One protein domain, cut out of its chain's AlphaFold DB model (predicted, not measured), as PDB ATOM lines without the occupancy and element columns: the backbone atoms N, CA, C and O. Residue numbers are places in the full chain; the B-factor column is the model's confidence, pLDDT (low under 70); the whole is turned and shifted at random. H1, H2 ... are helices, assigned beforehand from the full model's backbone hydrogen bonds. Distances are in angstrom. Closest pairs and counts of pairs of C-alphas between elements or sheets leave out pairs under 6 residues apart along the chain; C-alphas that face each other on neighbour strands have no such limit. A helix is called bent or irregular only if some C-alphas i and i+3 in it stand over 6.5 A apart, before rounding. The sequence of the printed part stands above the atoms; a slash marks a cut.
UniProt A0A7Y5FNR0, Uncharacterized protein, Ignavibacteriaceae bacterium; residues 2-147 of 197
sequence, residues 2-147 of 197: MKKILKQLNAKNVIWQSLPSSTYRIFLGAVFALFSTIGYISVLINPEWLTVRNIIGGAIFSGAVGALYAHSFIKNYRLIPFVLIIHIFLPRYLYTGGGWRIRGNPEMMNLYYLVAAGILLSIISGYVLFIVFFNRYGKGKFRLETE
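What this domain is: This is residues 2 to 147 of the 197 residues of an uncharacterized protein of Ignavibacteriaceae bacterium (UniProt A0A7Y5FNR0). Four helices stand in a row, H5, H2, H3 and H4, with long H5 on one side, and residues 95 to 106 loop round one end of the row from H4 to H5. At the other end residues 2 to 11 of H1 and residues 141 to 147 of H5 stick out. The printed part has 146 residues with five named helices, H1 to H5 along the chain, and no named strand; the class is all helix. It is loose, with a radius of gyration of the C-alphas of 19.2 A, and spans 65 by 31 by 23 A.

How they stand to each other: H5, residues 107 to 147, touches H2, residues 21 to 45, at a shallow tilt of 27 degrees, opposite ways; the closest C-alphas, of Ala 30 and Gly 126, are 4.4 A apart. H2 and H3, residues 52 to 75, form a helical hairpin and touch at a steep tilt of 43 degrees, the closest C-alphas being those of Phe 32 and Gly 63, 4.0 A apart. H2, H3 and H5 form a bundle, a group of helices side by side. H3, the hub, also touches H4, residues 77 to 94, in a second hairpin, at a shallow tilt of 9 degrees; the closest C-alphas, of Ser 72 and Leu 79, are 5.5 A apart. H1, residues 2 to 17, touches H3 with residues 13 to 17 alone, the closest C-alphas being those of Trp 16 and Ile 74, 6.7 A apart. Every O i to N i+4 pair is within hydrogen-bond range in H1 and H3, against 19 of 21 in H2, 9 of 14 in H4 and 36 of 37 in H5.

Where its parts are: H5 measures 60.1 A and ends at C-alpha 147 (9.690, 137.786, 10.404). H2 measures 36.5 A, H3 33.8 A, H4 26.2 A and H1 22.7 A, which begins at C-alpha 2 (36.424, 141.383, -8.350). H4 has a kink of 29 degrees near residue 88 and is irregular, but only just: C-alphas 78 and 81 are 6.9 A apart.

The domain as a whole: The C-alphas farthest apart, of Gly 104 and Glu 147, are 65.3 A apart. The printed part has no cut, and the link from H4 to H5 is long. Residues 2 to 14, 96 to 104 and 141 to 142 have pLDDT under 70.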
ATOM      1  N   MET A   2      35.849 142.309  -9.348       60.97
ATOM      2  CA  MET A   2      36.424 141.383  -8.350       60.97
ATOM      3  C   MET A   2      35.901 141.549  -6.903       60.97
ATOM      4  O   MET A   2      35.622 140.559  -6.235       60.97
ATOM      5  N   LYS A   3      35.655 142.784  -6.431       64.75
ATOM      6  CA  LYS A   3      35.076 143.039  -5.090       64.75
ATOM      7  C   LYS A   3      33.637 142.514  -4.925       64.75
ATOM      8  O   LYS A   3      33.287 142.047  -3.847       64.75
ATOM      9  N   LYS A   4      32.816 142.544  -5.986       60.47
ATOM     10  CA  LYS A   4      31.446 141.986  -5.971       60.47
ATOM     11  C   LYS A   4      31.476 140.460  -5.842       60.47
ATOM     12  O   LYS A   4      30.714 139.912  -5.054       60.47
ATOM     13  N   ILE A   5      32.401 139.802  -6.547       61.06
ATOM     14  CA  ILE A   5      32.609 138.347  -6.469       61.06
ATOM     15  C   ILE A   5      33.035 137.951  -5.049       61.06
ATOM     16  O   ILE A   5      32.452 137.046  -4.466       61.06
ATOM     17  N   LEU A   6      33.979 138.682  -4.445       59.75
ATOM     18  CA  LEU A   6      34.412 138.425  -3.066       59.75
ATOM     19  C   LEU A   6      33.291 138.652  -2.038       59.75
ATOM     20  O   LEU A   6      33.128 137.827  -1.142       59.75
ATOM     21  N   LYS A   7      32.475 139.709  -2.182       53.91
ATOM     22  CA  LYS A   7      31.324 139.962  -1.291       53.91
ATOM     23  C   LYS A   7      30.272 138.846  -1.400       53.91
ATOM     24  O   LYS A   7      29.778 138.384  -0.376       53.91
ATOM     25  N   GLN A   8      29.989 138.353  -2.609       59.12
ATOM     26  CA  GLN A   8      29.079 137.219  -2.821       59.12
ATOM     27  C   GLN A   8      29.629 135.894  -2.274       59.12
ATOM     28  O   GLN A   8      28.872 135.107  -1.706       59.12
ATOM     29  N   LEU A   9      30.937 135.648  -2.401       57.47
ATOM     30  CA  LEU A   9      31.588 134.483  -1.795       57.47
ATOM     31  C   LEU A   9      31.527 134.541  -0.263       57.47
ATOM     32  O   LEU A   9      31.250 133.525   0.373       57.47
ATOM     33  N   ASN A  10      31.699 135.729   0.326       57.03
ATOM     34  CA  ASN A  10      31.556 135.917   1.768       57.03
ATOM     35  C   ASN A  10      30.118 135.673   2.240       57.03
ATOM     36  O   ASN A  10      29.921 134.920   3.188       57.03
ATOM     37  N   ALA A  11      29.115 136.217   1.545       59.25
ATOM     38  CA  ALA A  11      27.706 135.984   1.876       59.25
ATOM     39  C   ALA A  11      27.324 134.492   1.790       59.25
ATOM     40  O   ALA A  11      26.641 133.969   2.670       59.25
ATOM     41  N   LYS A  12      27.833 133.766   0.782       58.84
ATOM     42  CA  LYS A  12      27.663 132.307   0.691       58.84
ATOM     43  C   LYS A  12      28.300 131.573   1.870       58.84
ATOM     44  O   LYS A  12      27.679 130.661   2.408       58.84
ATOM     45  N   ASN A  13      29.504 131.957   2.287       62.69
ATOM     46  CA  ASN A  13      30.177 131.316   3.417       62.69
ATOM     47  C   ASN A  13      29.428 131.529   4.741       62.69
ATOM     48  O   ASN A  13      29.372 130.600   5.545       62.69
ATOM     49  N   VAL A  14      28.793 132.689   4.939       66.19
ATOM     50  CA  VAL A  14      27.973 132.968   6.133       66.19
ATOM     51  C   VAL A  14      26.801 131.985   6.243       66.19
ATOM     52  O   VAL A  14      26.566 131.433   7.317       66.19
ATOM     53  N   ILE A  15      26.132 131.670   5.128       72.31
ATOM     54  CA  ILE A  15      25.005 130.721   5.099       72.31
ATOM     55  C   ILE A  15      25.426 129.314   5.550       72.31
ATOM     56  O   ILE A  15      24.733 128.663   6.331       72.31
ATOM     57  N   TRP A  16      26.570 128.820   5.074       72.38
ATOM     58  CA  TRP A  16      27.034 127.480   5.447       72.38
ATOM     59  C   TRP A  16      27.677 127.418   6.837       72.38
ATOM     60  O   TRP A  16      27.856 126.334   7.405       72.38
ATOM     61  N   GLN A  17      28.067 128.565   7.390       74.25
ATOM     62  CA  GLN A  17      28.584 128.670   8.751       74.25
ATOM     63  C   GLN A  17      27.466 128.729   9.794       74.25
ATOM     64  O   GLN A  17      27.652 128.168  10.869       74.25
ATOM     65  N   SER A  18      26.307 129.308   9.465       79.38
ATOM     66  CA  SER A  18      25.145 129.386  10.363       79.38
ATOM     67  C   SER A  18      24.310 128.101  10.431       79.38
ATOM     68  O   SER A  18      23.430 127.974  11.282       79.38
ATOM     69  N   LEU A  19      24.586 127.120   9.564       82.56
ATOM     70  CA  LEU A  19      23.898 125.831   9.572       82.56
ATOM     71  C   LEU A  19      24.154 125.052  10.876       82.56
ATOM     72  O   LEU A  19      25.313 124.797  11.219       82.56
ATOM     73  N   PRO A  20      23.095 124.553  11.548       87.31
ATOM     74  CA  PRO A  20      23.243 123.633  12.668       87.31
ATOM     75  C   PRO A  20      24.075 122.408  12.276       87.31
ATOM     76  O   PRO A  20      23.895 121.827  11.199       87.31
ATOM     77  N   SER A  21      24.955 121.969  13.177       88.06
ATOM     78  CA  SER A  21      25.860 120.832  12.941       88.06
ATOM     79  C   SER A  21      25.117 119.535  12.590       88.06
ATOM     80  O   SER A  21      25.627 118.720  11.821       88.06
ATOM     81  N   SER A  22      23.890 119.358  13.088       89.69
ATOM     82  CA  SER A  22      23.018 118.226  12.757       89.69
ATOM     83  C   SER A  22      22.559 118.249  11.295       89.69
ATOM     84  O   SER A  22      22.699 117.250  10.593       89.69
ATOM     85  N   THR A  23      22.073 119.390  10.805       91.38
ATOM     86  CA  THR A  23      21.646 119.583   9.409       91.38
ATOM     87  C   THR A  23      22.821 119.429   8.447       91.38
ATOM     88  O   THR A  23      22.688 118.808   7.395       91.38
ATOM     89  N   TYR A  24      23.998 119.910   8.848       92.31
ATOM     90  CA  TYR A  24      25.227 119.739   8.082       92.31
ATOM     91  C   TYR A  24      25.628 118.264   7.911       92.31
ATOM     92  O   TYR A  24      25.978 117.838   6.811       92.31
ATOM     93  N   ARG A  25      25.532 117.450   8.972       95.19
ATOM     94  CA  ARG A  25      25.805 116.002   8.890       95.19
ATOM     95  C   ARG A  25      24.803 115.270   7.995       95.19
ATOM     96  O   ARG A  25      25.210 114.380   7.259       95.19
ATOM     97  N   ILE A  26      23.525 115.663   8.012       95.75
ATOM     98  CA  ILE A  26      22.498 115.102   7.115       95.75
ATOM     99  C   ILE A  26      22.840 115.406   5.654       95.75
ATOM    100  O   ILE A  26      22.783 114.509   4.819       95.75
ATOM    101  N   PHE A  27      23.257 116.641   5.358       95.19
ATOM    102  CA  PHE A  27      23.719 117.021   4.025       95.19
ATOM    103  C   PHE A  27      24.914 116.179   3.567       95.19
ATOM    104  O   PHE A  27      24.886 115.621   2.474       95.19
ATOM    105  N   LEU A  28      25.942 116.035   4.412       96.44
ATOM    106  CA  LEU A  28      27.093 115.190   4.086       96.44
ATOM    107  C   LEU A  28      26.694 113.724   3.883       96.44
ATOM    108  O   LEU A  28      27.222 113.085   2.980       96.44
ATOM    109  N   GLY A  29      25.746 113.210   4.670       97.62
ATOM    110  CA  GLY A  29      25.182 111.874   4.477       97.62
ATOM    111  C   GLY A  29      24.458 111.721   3.135       97.62
ATOM    112  O   GLY A  29      24.626 110.706   2.466       97.62
ATOM    113  N   ALA A  30      23.709 112.741   2.704       97.31
ATOM    114  CA  ALA A  30      23.037 112.747   1.405       97.31
ATOM    115  C   ALA A  30      24.045 112.724   0.245       97.31
ATOM    116  O   ALA A  30      23.915 111.928  -0.686       97.31
ATOM    117  N   VAL A  31      25.090 113.555   0.336       97.44
ATOM    118  CA  VAL A  31      26.201 113.575  -0.627       97.44
ATOM    119  C   VAL A  31      26.914 112.225  -0.644       97.44
ATOM    120  O   VAL A  31      27.134 111.670  -1.715       97.44
ATOM    121  N   PHE A  32      27.229 111.669   0.527       98.38
ATOM    122  CA  PHE A  32      27.852 110.355   0.644       98.38
ATOM    123  C   PHE A  32      27.036 109.292  -0.098       98.38
ATOM    124  O   PHE A  32      27.573 108.616  -0.970       98.38
ATOM    125  N   ALA A  33      25.734 109.195   0.186       98.06
ATOM    126  CA  ALA A  33      24.852 108.216  -0.438       98.06
ATOM    127  C   ALA A  33      24.795 108.377  -1.966       98.06
ATOM    128  O   ALA A  33      24.884 107.392  -2.698       98.06
ATOM    129  N   LEU A  34      24.733 109.620  -2.455       97.31
ATOM    130  CA  LEU A  34      24.714 109.914  -3.884       97.31
ATOM    131  C   LEU A  34      26.015 109.472  -4.573       97.31
ATOM    132  O   LEU A  34      25.963 108.778  -5.587       97.31
ATOM    133  N   PHE A  35      27.173 109.807  -4.001       97.62
ATOM    134  CA  PHE A  35      28.473 109.433  -4.563       97.62
ATOM    135  C   PHE A  35      28.788 107.939  -4.408       97.62
ATOM    136  O   PHE A  35      29.436 107.373  -5.284       97.62
ATOM    137  N   SER A  36      28.262 107.247  -3.391       97.81
ATOM    138  CA  SER A  36      28.365 105.783  -3.301       97.81
ATOM    139  C   SER A  36      27.805 105.074  -4.537       97.81
ATOM    140  O   SER A  36      28.354 104.054  -4.953       97.81
ATOM    141  N   THR A  37      26.790 105.654  -5.187       97.62
ATOM    142  CA  THR A  37      26.254 105.178  -6.474       97.62
ATOM    143  C   THR A  37      27.333 105.103  -7.559       97.62
ATOM    144  O   THR A  37      27.400 104.124  -8.299       97.62
ATOM    145  N   ILE A  38      28.228 106.095  -7.627       96.12
ATOM    146  CA  ILE A  38      29.342 106.117  -8.588       96.12
ATOM    147  C   ILE A  38      30.332 104.989  -8.284       96.12
ATOM    148  O   ILE A  38      30.839 104.351  -9.209       96.12
ATOM    149  N   GLY A  39      30.578 104.705  -7.003       94.31
ATOM    150  CA  GLY A  39      31.397 103.571  -6.572       94.31
ATOM    151  C   GLY A  39      30.837 102.231  -7.054       94.31
ATOM    152  O   GLY A  39      31.570 101.448  -7.655       94.31
ATOM    153  N   TYR A  40      29.531 102.005  -6.888       95.62
ATOM    154  CA  TYR A  40      28.856 100.817  -7.419       95.62
ATOM    155  C   TYR A  40      28.966 100.709  -8.949       95.62
ATOM    156  O   TYR A  40      29.320  99.650  -9.470       95.62
ATOM    157  N   ILE A  41      28.725 101.808  -9.675       95.31
ATOM    158  CA  ILE A  41      28.826 101.844 -11.145       95.31
ATOM    159  C   ILE A  41      30.261 101.563 -11.610       95.31
ATOM    160  O   ILE A  41      30.472 100.839 -12.578       95.31
ATOM    161  N   SER A  42      31.261 102.078 -10.900       92.06
ATOM    162  CA  SER A  42      32.675 101.901 -11.250       92.06
ATOM    163  C   SER A  42      33.123 100.438 -11.175       92.06
ATOM    164  O   SER A  42      33.942 100.002 -11.987       92.06
ATOM    165  N   VAL A  43      32.544  99.663 -10.251       89.88
ATOM    166  CA  VAL A  43      32.768  98.213 -10.169       89.88
ATOM    167  C   VAL A  43      32.084  97.471 -11.324       89.88
ATOM    168  O   VAL A  43      32.647  96.507 -11.830       89.88
ATOM    169  N   LEU A  44      30.928  97.938 -11.814       90.19
ATOM    170  CA  LEU A  44      30.278  97.349 -13.000       90.19
ATOM    171  C   LEU A  44      31.093  97.544 -14.282       90.19
ATOM    172  O   LEU A  44      31.105  96.658 -15.133       90.19
ATOM    173  N   ILE A  45      31.775  98.686 -14.412       90.06
ATOM    174  CA  ILE A  45      32.623  98.993 -15.575       90.06
ATOM    175  C   ILE A  45      33.834  98.054 -15.642       90.06
ATOM    176  O   ILE A  45      34.318  97.757 -16.732       90.06
ATOM    177  N   ASN A  46      34.297  97.549 -14.495       85.44
ATOM    178  CA  ASN A  46      35.450  96.659 -14.396       85.44
ATOM    179  C   ASN A  46      35.036  95.327 -13.752       85.44
ATOM    180  O   ASN A  46      35.292  95.116 -12.563       85.44
ATOM    181  N   PRO A  47      34.428  94.395 -14.515       79.00
ATOM    182  CA  PRO A  47      33.915  93.137 -13.974       79.00
ATOM    183  C   PRO A  47      34.975  92.276 -13.279       79.00
ATOM    184  O   PRO A  47      34.651  91.471 -12.412       79.00
ATOM    185  N   GLU A  48      36.252  92.463 -13.619       79.56
ATOM    186  CA  GLU A  48      37.385  91.799 -12.962       79.56
ATOM    187  C   GLU A  48      37.486  92.132 -11.462       79.56
ATOM    188  O   GLU A  48      38.143  91.419 -10.705       79.56
ATOM    189  N   TRP A  49      36.819  93.199 -11.014       75.81
ATOM    190  CA  TRP A  49      36.813  93.657  -9.630       75.81
ATOM    191  C   TRP A  49      35.526  93.310  -8.878       75.81
ATOM    192  O   TRP A  49      35.372  93.775  -7.749       75.81
ATOM    193  N   LEU A  50      34.622  92.499  -9.447       82.75
ATOM    194  CA  LEU A  50      33.380  92.041  -8.805       82.75
ATOM    195  C   LEU A  50      33.675  91.082  -7.643       82.75
ATOM    196  O   LEU A  50      33.515  89.870  -7.725       82.75
ATOM    197  N   THR A  51      34.098  91.647  -6.520       87.88
ATOM    198  CA  THR A  51      34.156  90.977  -5.223       87.88
ATOM    199  C   THR A  51      33.348  91.793  -4.226       87.88
ATOM    200  O   THR A  51      33.319  93.022  -4.308       87.88
ATOM    201  N   VAL A  52      32.710  91.142  -3.249       89.81
ATOM    202  CA  VAL A  52      31.911  91.836  -2.217       89.81
ATOM    203  C   VAL A  52      32.730  92.931  -1.524       89.81
ATOM    204  O   VAL A  52      32.237  94.037  -1.300       89.81
ATOM    205  N   ARG A  53      34.016  92.658  -1.264       90.12
ATOM    206  CA  ARG A  53      34.960  93.619  -0.684       90.12
ATOM    207  C   ARG A  53      35.124  94.867  -1.550       90.12
ATOM    208  O   ARG A  53      35.067  95.968  -1.015       90.12
ATOM    209  N   ASN A  54      35.321  94.709  -2.856       90.06
ATOM    210  CA  ASN A  54      35.505  95.841  -3.766       90.06
ATOM    211  C   ASN A  54      34.198  96.596  -4.006       90.06
ATOM    212  O   ASN A  54      34.226  97.815  -4.127       90.06
ATOM    213  N   ILE A  55      33.060  95.897  -4.024       92.44
ATOM    214  CA  ILE A  55      31.737  96.514  -4.147       92.44
ATOM    215  C   ILE A  55      31.475  97.436  -2.950       92.44
ATOM    216  O   ILE A  55      31.259  98.634  -3.122       92.44
ATOM    217  N   ILE A  56      31.556  96.896  -1.729       93.56
ATOM    218  CA  ILE A  56      31.302  97.664  -0.504       93.56
ATOM    219  C   ILE A  56      32.398  98.717  -0.298       93.56
ATOM    220  O   ILE A  56      32.102  99.881  -0.037       93.56
ATOM    221  N   GLY A  57      33.665  98.330  -0.451       92.69
ATOM    222  CA  GLY A  57      34.810  99.221  -0.280       92.69
ATOM    223  C   GLY A  57      34.811 100.372  -1.282       92.69
ATOM    224  O   GLY A  57      35.031 101.515  -0.891       92.69
ATOM    225  N   GLY A  58      34.497 100.101  -2.549       92.81
ATOM    226  CA  GLY A  58      34.392 101.108  -3.601       92.81
ATOM    227  C   GLY A  58      33.226 102.068  -3.386       92.81
ATOM    228  O   GLY A  58      33.400 103.280  -3.527       92.81
ATOM    229  N   ALA A  59      32.062 101.562  -2.967       95.81
ATOM    230  CA  ALA A  59      30.906 102.391  -2.626       95.81
ATOM    231  C   ALA A  59      31.179 103.307  -1.420       95.81
ATOM    232  O   ALA A  59      30.893 104.506  -1.478       95.81
ATOM    233  N   ILE A  60      31.775 102.773  -0.347       96.44
ATOM    234  CA  ILE A  60      32.152 103.558   0.838       96.44
ATOM    235  C   ILE A  60      33.218 104.589   0.475       96.44
ATOM    236  O   ILE A  60      33.092 105.753   0.846       96.44
ATOM    237  N   PHE A  61      34.248 104.186  -0.270       95.69
ATOM    238  CA  PHE A  61      35.327 105.077  -0.677       95.69
ATOM    239  C   PHE A  61      34.813 106.228  -1.546       95.69
ATOM    240  O   PHE A  61      35.091 107.387  -1.252       95.69
ATOM    241  N   SER A  62      34.021 105.927  -2.579       96.50
ATOM    242  CA  SER A  62      33.467 106.945  -3.475       96.50
ATOM    243  C   SER A  62      32.549 107.916  -2.725       96.50
ATOM    244  O   SER A  62      32.712 109.133  -2.838       96.50
ATOM    245  N   GLY A  63      31.663 107.391  -1.870       97.50
ATOM    246  CA  GLY A  63      30.817 108.204  -0.997       97.50
ATOM    247  C   GLY A  63      31.630 109.102  -0.063       97.50
ATOM    248  O   GLY A  63      31.355 110.299   0.051       97.50
ATOM    249  N   ALA A  64      32.668 108.555   0.579       97.44
ATOM    250  CA  ALA A  64      33.527 109.291   1.504       97.44
ATOM    251  C   ALA A  64      34.302 110.406   0.794       97.44
ATOM    252  O   ALA A  64      34.339 111.531   1.287       97.44
ATOM    253  N   VAL A  65      34.869 110.128  -0.382       96.75
ATOM    254  CA  VAL A  65      35.558 111.130  -1.205       96.75
ATOM    255  C   VAL A  65      34.596 112.240  -1.625       96.75
ATOM    256  O   VAL A  65      34.928 113.414  -1.468       96.75
ATOM    257  N   GLY A  66      33.388 111.904  -2.086       96.94
ATOM    258  CA  GLY A  66      32.360 112.893  -2.424       96.94
ATOM    259  C   GLY A  66      31.995 113.792  -1.238       96.94
ATOM    260  O   GLY A  66      31.984 115.020  -1.358       96.94
ATOM    261  N   ALA A  67      31.778 113.200  -0.061       97.25
ATOM    262  CA  ALA A  67      31.505 113.939   1.169       97.25
ATOM    263  C   ALA A  67      32.691 114.821   1.606       97.25
ATOM    264  O   ALA A  67      32.484 115.956   2.033       97.25
ATOM    265  N   LEU A  68      33.932 114.346   1.455       96.88
ATOM    266  CA  LEU A  68      35.146 115.120   1.735       96.88
ATOM    267  C   LEU A  68      35.312 116.299   0.776       96.88
ATOM    268  O   LEU A  68      35.693 117.384   1.218       96.88
ATOM    269  N   TYR A  69      34.995 116.130  -0.510       96.19
ATOM    270  CA  TYR A  69      34.966 117.245  -1.455       96.19
ATOM    271  C   TYR A  69      33.923 118.277  -1.044       96.19
ATOM    272  O   TYR A  69      34.259 119.454  -0.923       96.19
ATOM    273  N   ALA A  70      32.690 117.853  -0.760       95.00
ATOM    274  CA  ALA A  70      31.645 118.759  -0.297       95.00
ATOM    275  C   ALA A  70      32.064 119.494   0.987       95.00
ATOM    276  O   ALA A  70      31.922 120.712   1.083       95.00
ATOM    277  N   HIS A  71      32.659 118.782   1.948       94.69
ATOM    278  CA  HIS A  71      33.212 119.383   3.158       94.69
ATOM    279  C   HIS A  71      34.298 120.419   2.852       94.69
ATOM    280  O   HIS A  71      34.253 121.531   3.380       94.69
ATOM    281  N   SER A  72      35.240 120.085   1.970       93.75
ATOM    282  CA  SER A  72      36.347 120.963   1.583       93.75
ATOM    283  C   SER A  72      35.843 122.228   0.894       93.75
ATOM    284  O   SER A  72      36.247 123.326   1.264       93.75
ATOM    285  N   PHE A  73      34.902 122.108  -0.044       91.12
ATOM    286  CA  PHE A  73      34.312 123.270  -0.712       91.12
ATOM    287  C   PHE A  73      33.531 124.178   0.242       91.12
ATOM    288  O   PHE A  73      33.532 125.390   0.051       91.12
ATOM    289  N   ILE A  74      32.884 123.613   1.267       89.12
ATOM    290  CA  ILE A  74      32.051 124.383   2.197       89.12
ATOM    291  C   ILE A  74      32.868 125.028   3.325       89.12
ATOM    292  O   ILE A  74      32.607 126.170   3.696       89.12
ATOM    293  N   LYS A  75      33.809 124.295   3.931       88.50
ATOM    294  CA  LYS A  75      34.509 124.741   5.147       88.50
ATOM    295  C   LYS A  75      35.932 125.213   4.885       88.50
ATOM    296  O   LYS A  75      36.347 126.203   5.480       88.50
ATOM    297  N   ASN A  76      36.693 124.510   4.047       88.69
ATOM    298  CA  ASN A  76      38.111 124.801   3.864       88.69
ATOM    299  C   ASN A  76      38.633 124.334   2.496       88.69
ATOM    300  O   ASN A  76      39.071 123.193   2.334       88.69
ATOM    301  N   TYR A  77      38.660 125.252   1.527       91.50
ATOM    302  CA  TYR A  77      39.116 124.978   0.160       91.50
ATOM    303  C   TYR A  77      40.580 124.510   0.091       91.50
ATOM    304  O   TYR A  77      40.979 123.865  -0.877       91.50
ATOM    305  N   ARG A  78      41.391 124.782   1.123       91.56
ATOM    306  CA  ARG A  78      42.794 124.341   1.187       91.56
ATOM    307  C   ARG A  78      42.936 122.824   1.339       91.56
ATOM    308  O   ARG A  78      44.016 122.301   1.092       91.56
ATOM    309  N   LEU A  79      41.868 122.114   1.714       92.44
ATOM    310  CA  LEU A  79      41.855 120.651   1.809       92.44
ATOM    311  C   LEU A  79      41.714 119.958   0.445       92.44
ATOM    312  O   LEU A  79      42.045 118.781   0.330       92.44
ATOM    313  N   ILE A  80      41.282 120.673  -0.600       93.38
ATOM    314  CA  ILE A  80      41.085 120.120  -1.950       93.38
ATOM    315  C   ILE A  80      42.312 119.352  -2.480       93.38
ATOM    316  O   ILE A  80      42.119 118.217  -2.917       93.38
ATOM    317  N   PRO A  81      43.557 119.879  -2.442       96.00
ATOM    318  CA  PRO A  81      44.721 119.125  -2.913       96.00
ATOM    319  C   PRO A  81      44.936 117.814  -2.145       96.00
ATOM    320  O   PRO A  81      45.256 116.802  -2.759       96.00
ATOM    321  N   PHE A  82      44.692 117.789  -0.831       96.00
ATOM    322  CA  PHE A  82      44.804 116.565  -0.031       96.00
ATOM    323  C   PHE A  82      43.749 115.530  -0.422       96.00
ATOM    324  O   PHE A  82      44.078 114.363  -0.631       96.00
ATOM    325  N   VAL A  83      42.490 115.954  -0.576       95.81
ATOM    326  CA  VAL A  83      41.403 115.068  -1.021       95.81
ATOM    327  C   VAL A  83      41.692 114.524  -2.422       95.81
ATOM    328  O   VAL A  83      41.469 113.345  -2.676       95.81
ATOM    329  N   LEU A  84      42.250 115.348  -3.310       96.00
ATOM    330  CA  LEU A  84      42.618 114.954  -4.669       96.00
ATOM    331  C   LEU A  84      43.748 113.914  -4.686       96.00
ATOM    332  O   LEU A  84      43.660 112.935  -5.423       96.00
ATOM    333  N   ILE A  85      44.765 114.064  -3.831       95.94
ATOM    334  CA  ILE A  85      45.814 113.049  -3.646       95.94
ATOM    335  C   ILE A  85      45.189 111.732  -3.164       95.94
ATOM    336  O   ILE A  85      45.420 110.685  -3.767       95.94
ATOM    337  N   ILE A  86      44.343 111.768  -2.131       94.50
ATOM    338  CA  ILE A  86      43.657 110.567  -1.627       94.50
ATOM    339  C   ILE A  86      42.828 109.910  -2.741       94.50
ATOM    340  O   ILE A  86      42.885 108.694  -2.915       94.50
ATOM    341  N   HIS A  87      42.108 110.706  -3.532       94.12
ATOM    342  CA  HIS A  87      41.279 110.218  -4.627       94.12
ATOM    343  C   HIS A  87      42.097 109.535  -5.734       94.12
ATOM    344  O   HIS A  87      41.663 108.520  -6.261       94.12
ATOM    345  N   ILE A  88      43.289 110.036  -6.072       94.06
ATOM    346  CA  ILE A  88      44.120 109.454  -7.139       94.06
ATOM    347  C   ILE A  88      44.878 108.211  -6.658       94.06
ATOM    348  O   ILE A  88      44.968 107.216  -7.381       94.06
ATOM    349  N   PHE A  89      45.453 108.264  -5.457       92.88
ATOM    350  CA  PHE A  89      46.381 107.231  -4.997       92.88
ATOM    351  C   PHE A  89      45.689 106.087  -4.257       92.88
ATOM    352  O   PHE A  89      46.063 104.934  -4.462       92.88
ATOM    353  N   LEU A  90      44.668 106.355  -3.434       89.19
ATOM    354  CA  LEU A  90      44.055 105.314  -2.602       89.19
ATOM    355  C   LEU A  90      43.352 104.202  -3.404       89.19
ATOM    356  O   LEU A  90      43.529 103.035  -3.043       89.19
ATOM    357  N   PRO A  91      42.644 104.483  -4.519       85.44
ATOM    358  CA  PRO A  91      42.072 103.438  -5.368       85.44
ATOM    359  C   PRO A  91      43.109 102.435  -5.850       85.44
ATOM    360  O   PRO A  91      42.834 101.240  -5.888       85.44
ATOM    361  N   ARG A  92      44.326 102.896  -6.165       85.06
ATOM    362  CA  ARG A  92      45.393 102.004  -6.627       85.06
ATOM    363  C   ARG A  92      45.743 100.959  -5.574       85.06
ATOM    364  O   ARG A  92      46.023  99.836  -5.944       85.06
ATOM    365  N   TYR A  93      45.683 101.285  -4.286       82.25
ATOM    366  CA  TYR A  93      45.933 100.312  -3.218       82.25
ATOM    367  C   TYR A  93      44.722  99.429  -2.907       82.25
ATOM    368  O   TYR A  93      44.887  98.294  -2.470       82.25
ATOM    369  N   LEU A  94      43.506  99.942  -3.108       76.81
ATOM    370  CA  LEU A  94      42.278  99.189  -2.853       76.81
ATOM    371  C   LEU A  94      41.975  98.170  -3.961       76.81
ATOM    372  O   LEU A  94      41.461  97.095  -3.662       76.81
ATOM    373  N   TYR A  95      42.327  98.481  -5.214       73.94
ATOM    374  CA  TYR A  95      41.998  97.672  -6.394       73.94
ATOM    375  C   TYR A  95      43.165  96.825  -6.940       73.94
ATOM    376  O   TYR A  95      43.036  96.222  -7.999       73.94
ATOM    377  N   THR A  96      44.298  96.718  -6.236       68.44
ATOM    378  CA  THR A  96      45.456  95.896  -6.664       68.44
ATOM    379  C   THR A  96      45.320  94.393  -6.407       68.44
ATOM    380  O   THR A  96      46.207  93.625  -6.773       68.44
ATOM    381  N   GLY A  97      44.215  93.933  -5.819       61.03
ATOM    382  CA  GLY A  97      43.935  92.509  -5.644       61.03
ATOM    383  C   GLY A  97      43.190  91.932  -6.844       61.03
ATOM    384  O   GLY A  97      41.966  92.025  -6.893       61.03
ATOM    385  N   GLY A  98      43.913  91.335  -7.795       53.44
ATOM    386  CA  GLY A  98      43.326  90.606  -8.922       53.44
ATOM    387  C   GLY A  98      42.407  89.480  -8.444       53.44
ATOM    388  O   GLY A  98      42.867  88.484  -7.886       53.44
ATOM    389  N   GLY A  99      41.100  89.649  -8.647       52.50
ATOM    390  CA  GLY A  99      40.106  88.605  -8.424       52.50
ATOM    391  C   GLY A  99      40.237  87.512  -9.481       52.50
ATOM    392  O   GLY A  99      40.486  87.789 -10.655       52.50
ATOM    393  N   TRP A 100      40.099  86.256  -9.059       52.66
ATOM    394  CA  TRP A 100      40.171  85.095  -9.941       52.66
ATOM    395  C   TRP A 100      39.161  85.209 -11.091       52.66
ATOM    396  O   TRP A 100      37.969  85.430 -10.884       52.66
ATOM    397  N   ARG A 101      39.659  85.029 -12.319       57.16
ATOM    398  CA  ARG A 101      38.870  84.946 -13.553       57.16
ATOM    399  C   ARG A 101      37.916  83.754 -13.474       57.16
ATOM    400  O   ARG A 101      38.316  82.645 -13.805       57.16
ATOM    401  N   ILE A 102      36.654  83.964 -13.110       56.69
ATOM    402  CA  ILE A 102      35.620  82.940 -13.322       56.69
ATOM    403  C   ILE A 102      34.470  83.546 -14.116       56.69
ATOM    404  O   ILE A 102      33.379  83.829 -13.626       56.69
ATOM    405  N   ARG A 103      34.758  83.765 -15.401       58.91
ATOM    406  CA  ARG A 103      33.745  84.002 -16.426       58.91
ATOM    407  C   ARG A 103      32.844  82.757 -16.449       58.91
ATOM    408  O   ARG A 103      33.314  81.690 -16.819       58.91
ATOM    409  N   GLY A 104      31.594  82.890 -16.000       64.56
ATOM    410  CA  GLY A 104      30.613  81.795 -15.982       64.56
ATOM    411  C   GLY A 104      30.259  81.207 -14.609       64.56
ATOM    412  O   GLY A 104      29.504  80.242 -14.570       64.56
ATOM    413  N   ASN A 105      30.744  81.765 -13.490       74.19
ATOM    414  CA  ASN A 105      30.278  81.337 -12.164       74.19
ATOM    415  C   ASN A 105      28.843  81.861 -11.906       74.19
ATOM    416  O   ASN A 105      28.640  83.076 -12.006       74.19
ATOM    417  N   PRO A 106      27.858  81.012 -11.546       75.81
ATOM    418  CA  PRO A 106      26.517  81.458 -11.146       75.81
ATOM    419  C   PRO A 106      26.519  82.489 -10.001       75.81
ATOM    420  O   PRO A 106      25.610  83.314  -9.921       75.81
ATOM    421  N   GLU A 107      27.562  82.531  -9.166       80.94
ATOM    422  CA  GLU A 107      27.721  83.539  -8.107       80.94
ATOM    423  C   GLU A 107      27.838  84.979  -8.635       80.94
ATOM    424  O   GLU A 107      27.487  85.924  -7.925       80.94
ATOM    425  N   MET A 108      28.255  85.172  -9.893       82.06
ATOM    426  CA  MET A 108      28.316  86.502 -10.513       82.06
ATOM    427  C   MET A 108      26.938  87.161 -10.579       82.06
ATOM    428  O   MET A 108      26.822  88.368 -10.377       82.06
ATOM    429  N   MET A 109      25.882  86.374 -10.809       86.62
ATOM    430  CA  MET A 109      24.515  86.888 -10.863       86.62
ATOM    431  C   MET A 109      24.100  87.503  -9.518       86.62
ATOM    432  O   MET A 109      23.550  88.603  -9.479       86.62
ATOM    433  N   ASN A 110      24.446  86.848  -8.405       90.31
ATOM    434  CA  ASN A 110      24.169  87.356  -7.060       90.31
ATOM    435  C   ASN A 110      24.910  88.672  -6.778       90.31
ATOM    436  O   ASN A 110      24.356  89.569  -6.142       90.31
ATOM    437  N   LEU A 111      26.137  88.822  -7.287       91.06
ATOM    438  CA  LEU A 111      26.899  90.066  -7.157       91.06
ATOM    439  C   LEU A 111      26.272  91.211  -7.961       91.06
ATOM    440  O   LEU A 111      26.187  92.322  -7.444       91.06
ATOM    441  N   TYR A 112      25.773  90.956  -9.174       91.62
ATOM    442  CA  TYR A 112      25.039  91.968  -9.940       91.62
ATOM    443  C   TYR A 112      23.767  92.425  -9.220       91.62
ATOM    444  O   TYR A 112      23.515  93.629  -9.149       91.62
ATOM    445  N   TYR A 113      23.004  91.498  -8.629       94.00
ATOM    446  CA  TYR A 113      21.845  91.854  -7.807       94.00
ATOM    447  C   TYR A 113      22.237  92.692  -6.590       94.00
ATOM    448  O   TYR A 113      21.567  93.680  -6.294       94.00
ATOM    449  N   LEU A 114      23.341  92.352  -5.918       94.31
ATOM    450  CA  LEU A 114      23.858  93.129  -4.792       94.31
ATOM    451  C   LEU A 114      24.225  94.555  -5.219       94.31
ATOM    452  O   LEU A 114      23.852  95.510  -4.541       94.31
ATOM    453  N   VAL A 115      24.910  94.718  -6.354       95.31
ATOM    454  CA  VAL A 115      25.265  96.041  -6.886       95.31
ATOM    455  C   VAL A 115      24.015  96.837  -7.269       95.31
ATOM    456  O   VAL A 115      23.903  98.005  -6.900       95.31
ATOM    457  N   ALA A 116      23.053  96.219  -7.959       96.50
ATOM    458  CA  ALA A 116      21.801  96.868  -8.348       96.50
ATOM    459  C   ALA A 116      20.978  97.313  -7.126       96.50
ATOM    460  O   ALA A 116      20.509  98.452  -7.075       96.50
ATOM    461  N   ALA A 117      20.858  96.452  -6.112       97.44
ATOM    462  CA  ALA A 117      20.215  96.788  -4.846       97.44
ATOM    463  C   ALA A 117      20.957  97.924  -4.124       97.44
ATOM    464  O   ALA A 117      20.323  98.861  -3.642       97.44
ATOM    465  N   GLY A 118      22.293  97.884  -4.106       97.31
ATOM    466  CA  GLY A 118      23.136  98.937  -3.539       97.31
ATOM    467  C   GLY A 118      22.908 100.297  -4.199       97.31
ATOM    468  O   GLY A 118      22.699 101.284  -3.498       97.31
ATOM    469  N   ILE A 119      22.861 100.344  -5.534       97.88
ATOM    470  CA  ILE A 119      22.553 101.554  -6.315       97.88
ATOM    471  C   ILE A 119      21.179 102.114  -5.937       97.88
ATOM    472  O   ILE A 119      21.066 103.298  -5.619       97.88
ATOM    473  N   LEU A 120      20.141 101.271  -5.931       98.06
ATOM    474  CA  LEU A 120      18.782 101.697  -5.589       98.06
ATOM    475  C   LEU A 120      18.706 102.249  -4.162       98.06
ATOM    476  O   LEU A 120      18.178 103.340  -3.951       98.06
ATOM    477  N   LEU A 121      19.276 101.535  -3.189       97.94
ATOM    478  CA  LEU A 121      19.302 101.968  -1.794       97.94
ATOM    479  C   LEU A 121      20.079 103.278  -1.617       97.94
ATOM    480  O   LEU A 121      19.625 104.160  -0.888       97.94
ATOM    481  N   SER A 122      21.212 103.444  -2.300       97.62
ATOM    482  CA  SER A 122      22.003 104.680  -2.291       97.62
ATOM    483  C   SER A 122      21.231 105.872  -2.859       97.62
ATOM    484  O   SER A 122      21.224 106.940  -2.248       97.62
ATOM    485  N   ILE A 123      20.520 105.695  -3.974       97.50
ATOM    486  CA  ILE A 123      19.710 106.763  -4.577       97.50
ATOM    487  C   ILE A 123      18.535 107.132  -3.665       97.50
ATOM    488  O   ILE A 123      18.332 108.313  -3.380       97.50
ATOM    489  N   ILE A 124      17.783 106.140  -3.174       98.06
ATOM    490  CA  ILE A 124      16.620 106.368  -2.304       98.06
ATOM    491  C   ILE A 124      17.057 107.060  -1.010       98.06
ATOM    492  O   ILE A 124      16.480 108.078  -0.628       98.06
ATOM    493  N   SER A 125      18.097 106.547  -0.349       97.81
ATOM    494  CA  SER A 125      18.614 107.145   0.885       97.81
ATOM    495  C   SER A 125      19.148 108.559   0.654       97.81
ATOM    496  O   SER A 125      18.816 109.460   1.425       97.81
ATOM    497  N   GLY A 126      19.892 108.795  -0.432       97.12
ATOM    498  CA  GLY A 126      20.361 110.127  -0.810       97.12
ATOM    499  C   GLY A 126      19.207 111.105  -1.020       97.12
ATOM    500  O   GLY A 126      19.210 112.196  -0.449       97.12
ATOM    501  N   TYR A 127      18.179 110.698  -1.765       97.00
ATOM    502  CA  TYR A 127      16.994 111.513  -2.027       97.00
ATOM    503  C   TYR A 127      16.226 111.864  -0.746       97.00
ATOM    504  O   TYR A 127      15.935 113.036  -0.498       97.00
ATOM    505  N   VAL A 128      15.961 110.874   0.114       97.81
ATOM    506  CA  VAL A 128      15.286 111.087   1.404       97.81
ATOM    507  C   VAL A 128      16.090 112.042   2.288       97.81
ATOM    508  O   VAL A 128      15.524 112.980   2.854       97.81
ATOM    509  N   LEU A 129      17.411 111.859   2.385       96.25
ATOM    510  CA  LEU A 129      18.272 112.739   3.177       96.25
ATOM    511  C   LEU A 129      18.297 114.170   2.626       96.25
ATOM    512  O   LEU A 129      18.258 115.114   3.418       96.25
ATOM    513  N   PHE A 130      18.293 114.350   1.302       94.94
ATOM    514  CA  PHE A 130      18.168 115.676   0.695       94.94
ATOM    515  C   PHE A 130      16.828 116.334   1.020       94.94
ATOM    516  O   PHE A 130      16.822 117.490   1.436       94.94
ATOM    517  N   ILE A 131      15.706 115.616   0.923       94.88
ATOM    518  CA  ILE A 131      14.395 116.152   1.326       94.88
ATOM    519  C   ILE A 131      14.416 116.584   2.793       94.88
ATOM    520  O   ILE A 131      13.985 117.688   3.124       94.88
ATOM    521  N   VAL A 132      14.938 115.741   3.688       94.19
ATOM    522  CA  VAL A 132      15.030 116.067   5.117       94.19
ATOM    523  C   VAL A 132      15.910 117.299   5.340       94.19
ATOM    524  O   VAL A 132      15.550 118.168   6.137       94.19
ATOM    525  N   PHE A 133      17.031 117.405   4.628       92.31
ATOM    526  CA  PHE A 133      17.901 118.576   4.664       92.31
ATOM    527  C   PHE A 133      17.161 119.845   4.222       92.31
ATOM    528  O   PHE A 133      17.145 120.824   4.971       92.31
ATOM    529  N   PHE A 134      16.497 119.821   3.064       88.50
ATOM    530  CA  PHE A 134      15.752 120.969   2.546       88.50
ATOM    531  C   PHE A 134      14.587 121.359   3.449       88.50
ATOM    532  O   PHE A 134      14.396 122.541   3.706       88.50
ATOM    533  N   ASN A 135      13.865 120.395   4.017       89.12
ATOM    534  CA  ASN A 135      12.775 120.680   4.947       89.12
ATOM    535  C   ASN A 135      13.276 121.314   6.250       89.12
ATOM    536  O   ASN A 135      12.627 122.210   6.791       89.12
ATOM    537  N   ARG A 136      14.430 120.878   6.772       86.25
ATOM    538  CA  ARG A 136      15.019 121.469   7.985       86.25
ATOM    539  C   ARG A 136      15.579 122.862   7.732       86.25
ATOM    540  O   ARG A 136      15.367 123.751   8.548       86.25
ATOM    541  N   TYR A 137      16.282 123.050   6.619       82.00
ATOM    542  CA  TYR A 137      16.861 124.341   6.269       82.00
ATOM    543  C   TYR A 137      15.792 125.353   5.831       82.00
ATOM    544  O   TYR A 137      15.782 126.491   6.298       82.00
ATOM    545  N   GLY A 138      14.840 124.914   5.007       74.00
ATOM    546  CA  GLY A 138      13.741 125.724   4.493       74.00
ATOM    547  C   GLY A 138      12.871 126.298   5.604       74.00
ATOM    548  O   GLY A 138      12.622 127.496   5.604       74.00
ATOM    549  N   LYS A 139      12.493 125.499   6.614       74.31
ATOM    550  CA  LYS A 139      11.701 125.995   7.758       74.31
ATOM    551  C   LYS A 139      12.362 127.166   8.490       74.31
ATOM    552  O   LYS A 139      11.664 128.079   8.917       74.31
ATOM    553  N   GLY A 140      13.689 127.149   8.622       70.25
ATOM    554  CA  GLY A 140      14.431 128.251   9.236       70.25
ATOM    555  C   GLY A 140      14.430 129.509   8.367       70.25
ATOM    556  O   GLY A 140      14.154 130.595   8.867       70.25
ATOM    557  N   LYS A 141      14.681 129.354   7.061       69.50
ATOM    558  CA  LYS A 141      14.734 130.481   6.119       69.50
ATOM    559  C   LYS A 141      13.369 131.144   5.936       69.50
ATOM    560  O   LYS A 141      13.285 132.360   6.033       69.50
ATOM    561  N   PHE A 142      12.310 130.351   5.768       67.81
ATOM    562  CA  PHE A 142      10.950 130.877   5.628       67.81
ATOM    563  C   PHE A 142      10.496 131.628   6.873       67.81
ATOM    564  O   PHE A 142       9.869 132.672   6.750       67.81
ATOM    565  N   ARG A 143      10.833 131.143   8.073       72.00
ATOM    566  CA  ARG A 143      10.502 131.860   9.306       72.00
ATOM    567  C   ARG A 143      11.208 133.215   9.370       72.00
ATOM    568  O   ARG A 143      10.550 134.200   9.671       72.00
ATOM    569  N   LEU A 144      12.503 133.263   9.054       74.56
ATOM    570  CA  LEU A 144      13.266 134.512   9.044       74.56
ATOM    571  C   LEU A 144      12.722 135.497   7.996       74.56
ATOM    572  O   LEU A 144      12.509 136.660   8.306       74.56
ATOM    573  N   GLU A 145      12.447 135.024   6.776       75.19
ATOM    574  CA  GLU A 145      11.855 135.845   5.710       75.19
ATOM    575  C   GLU A 145      10.471 136.369   6.111       75.19
ATOM    576  O   GLU A 145      10.184 137.542   5.897       75.19
ATOM    577  N   THR A 146       9.650 135.545   6.772       74.81
ATOM    578  CA  THR A 146       8.336 135.964   7.285       74.81
ATOM    579  C   THR A 146       8.469 136.997   8.405       74.81
ATOM    580  O   THR A 146       7.711 137.962   8.436       74.81
ATOM    581  N   GLU A 147       9.423 136.823   9.327       80.56
ATOM    582  CA  GLU A 147       9.690 137.786  10.404       80.56
ATOM    583  C   GLU A 147      10.172 139.132   9.838       80.56
ATOM    584  O   GLU A 147       9.696 140.178  10.278       80.56
TER     585      GLU A 147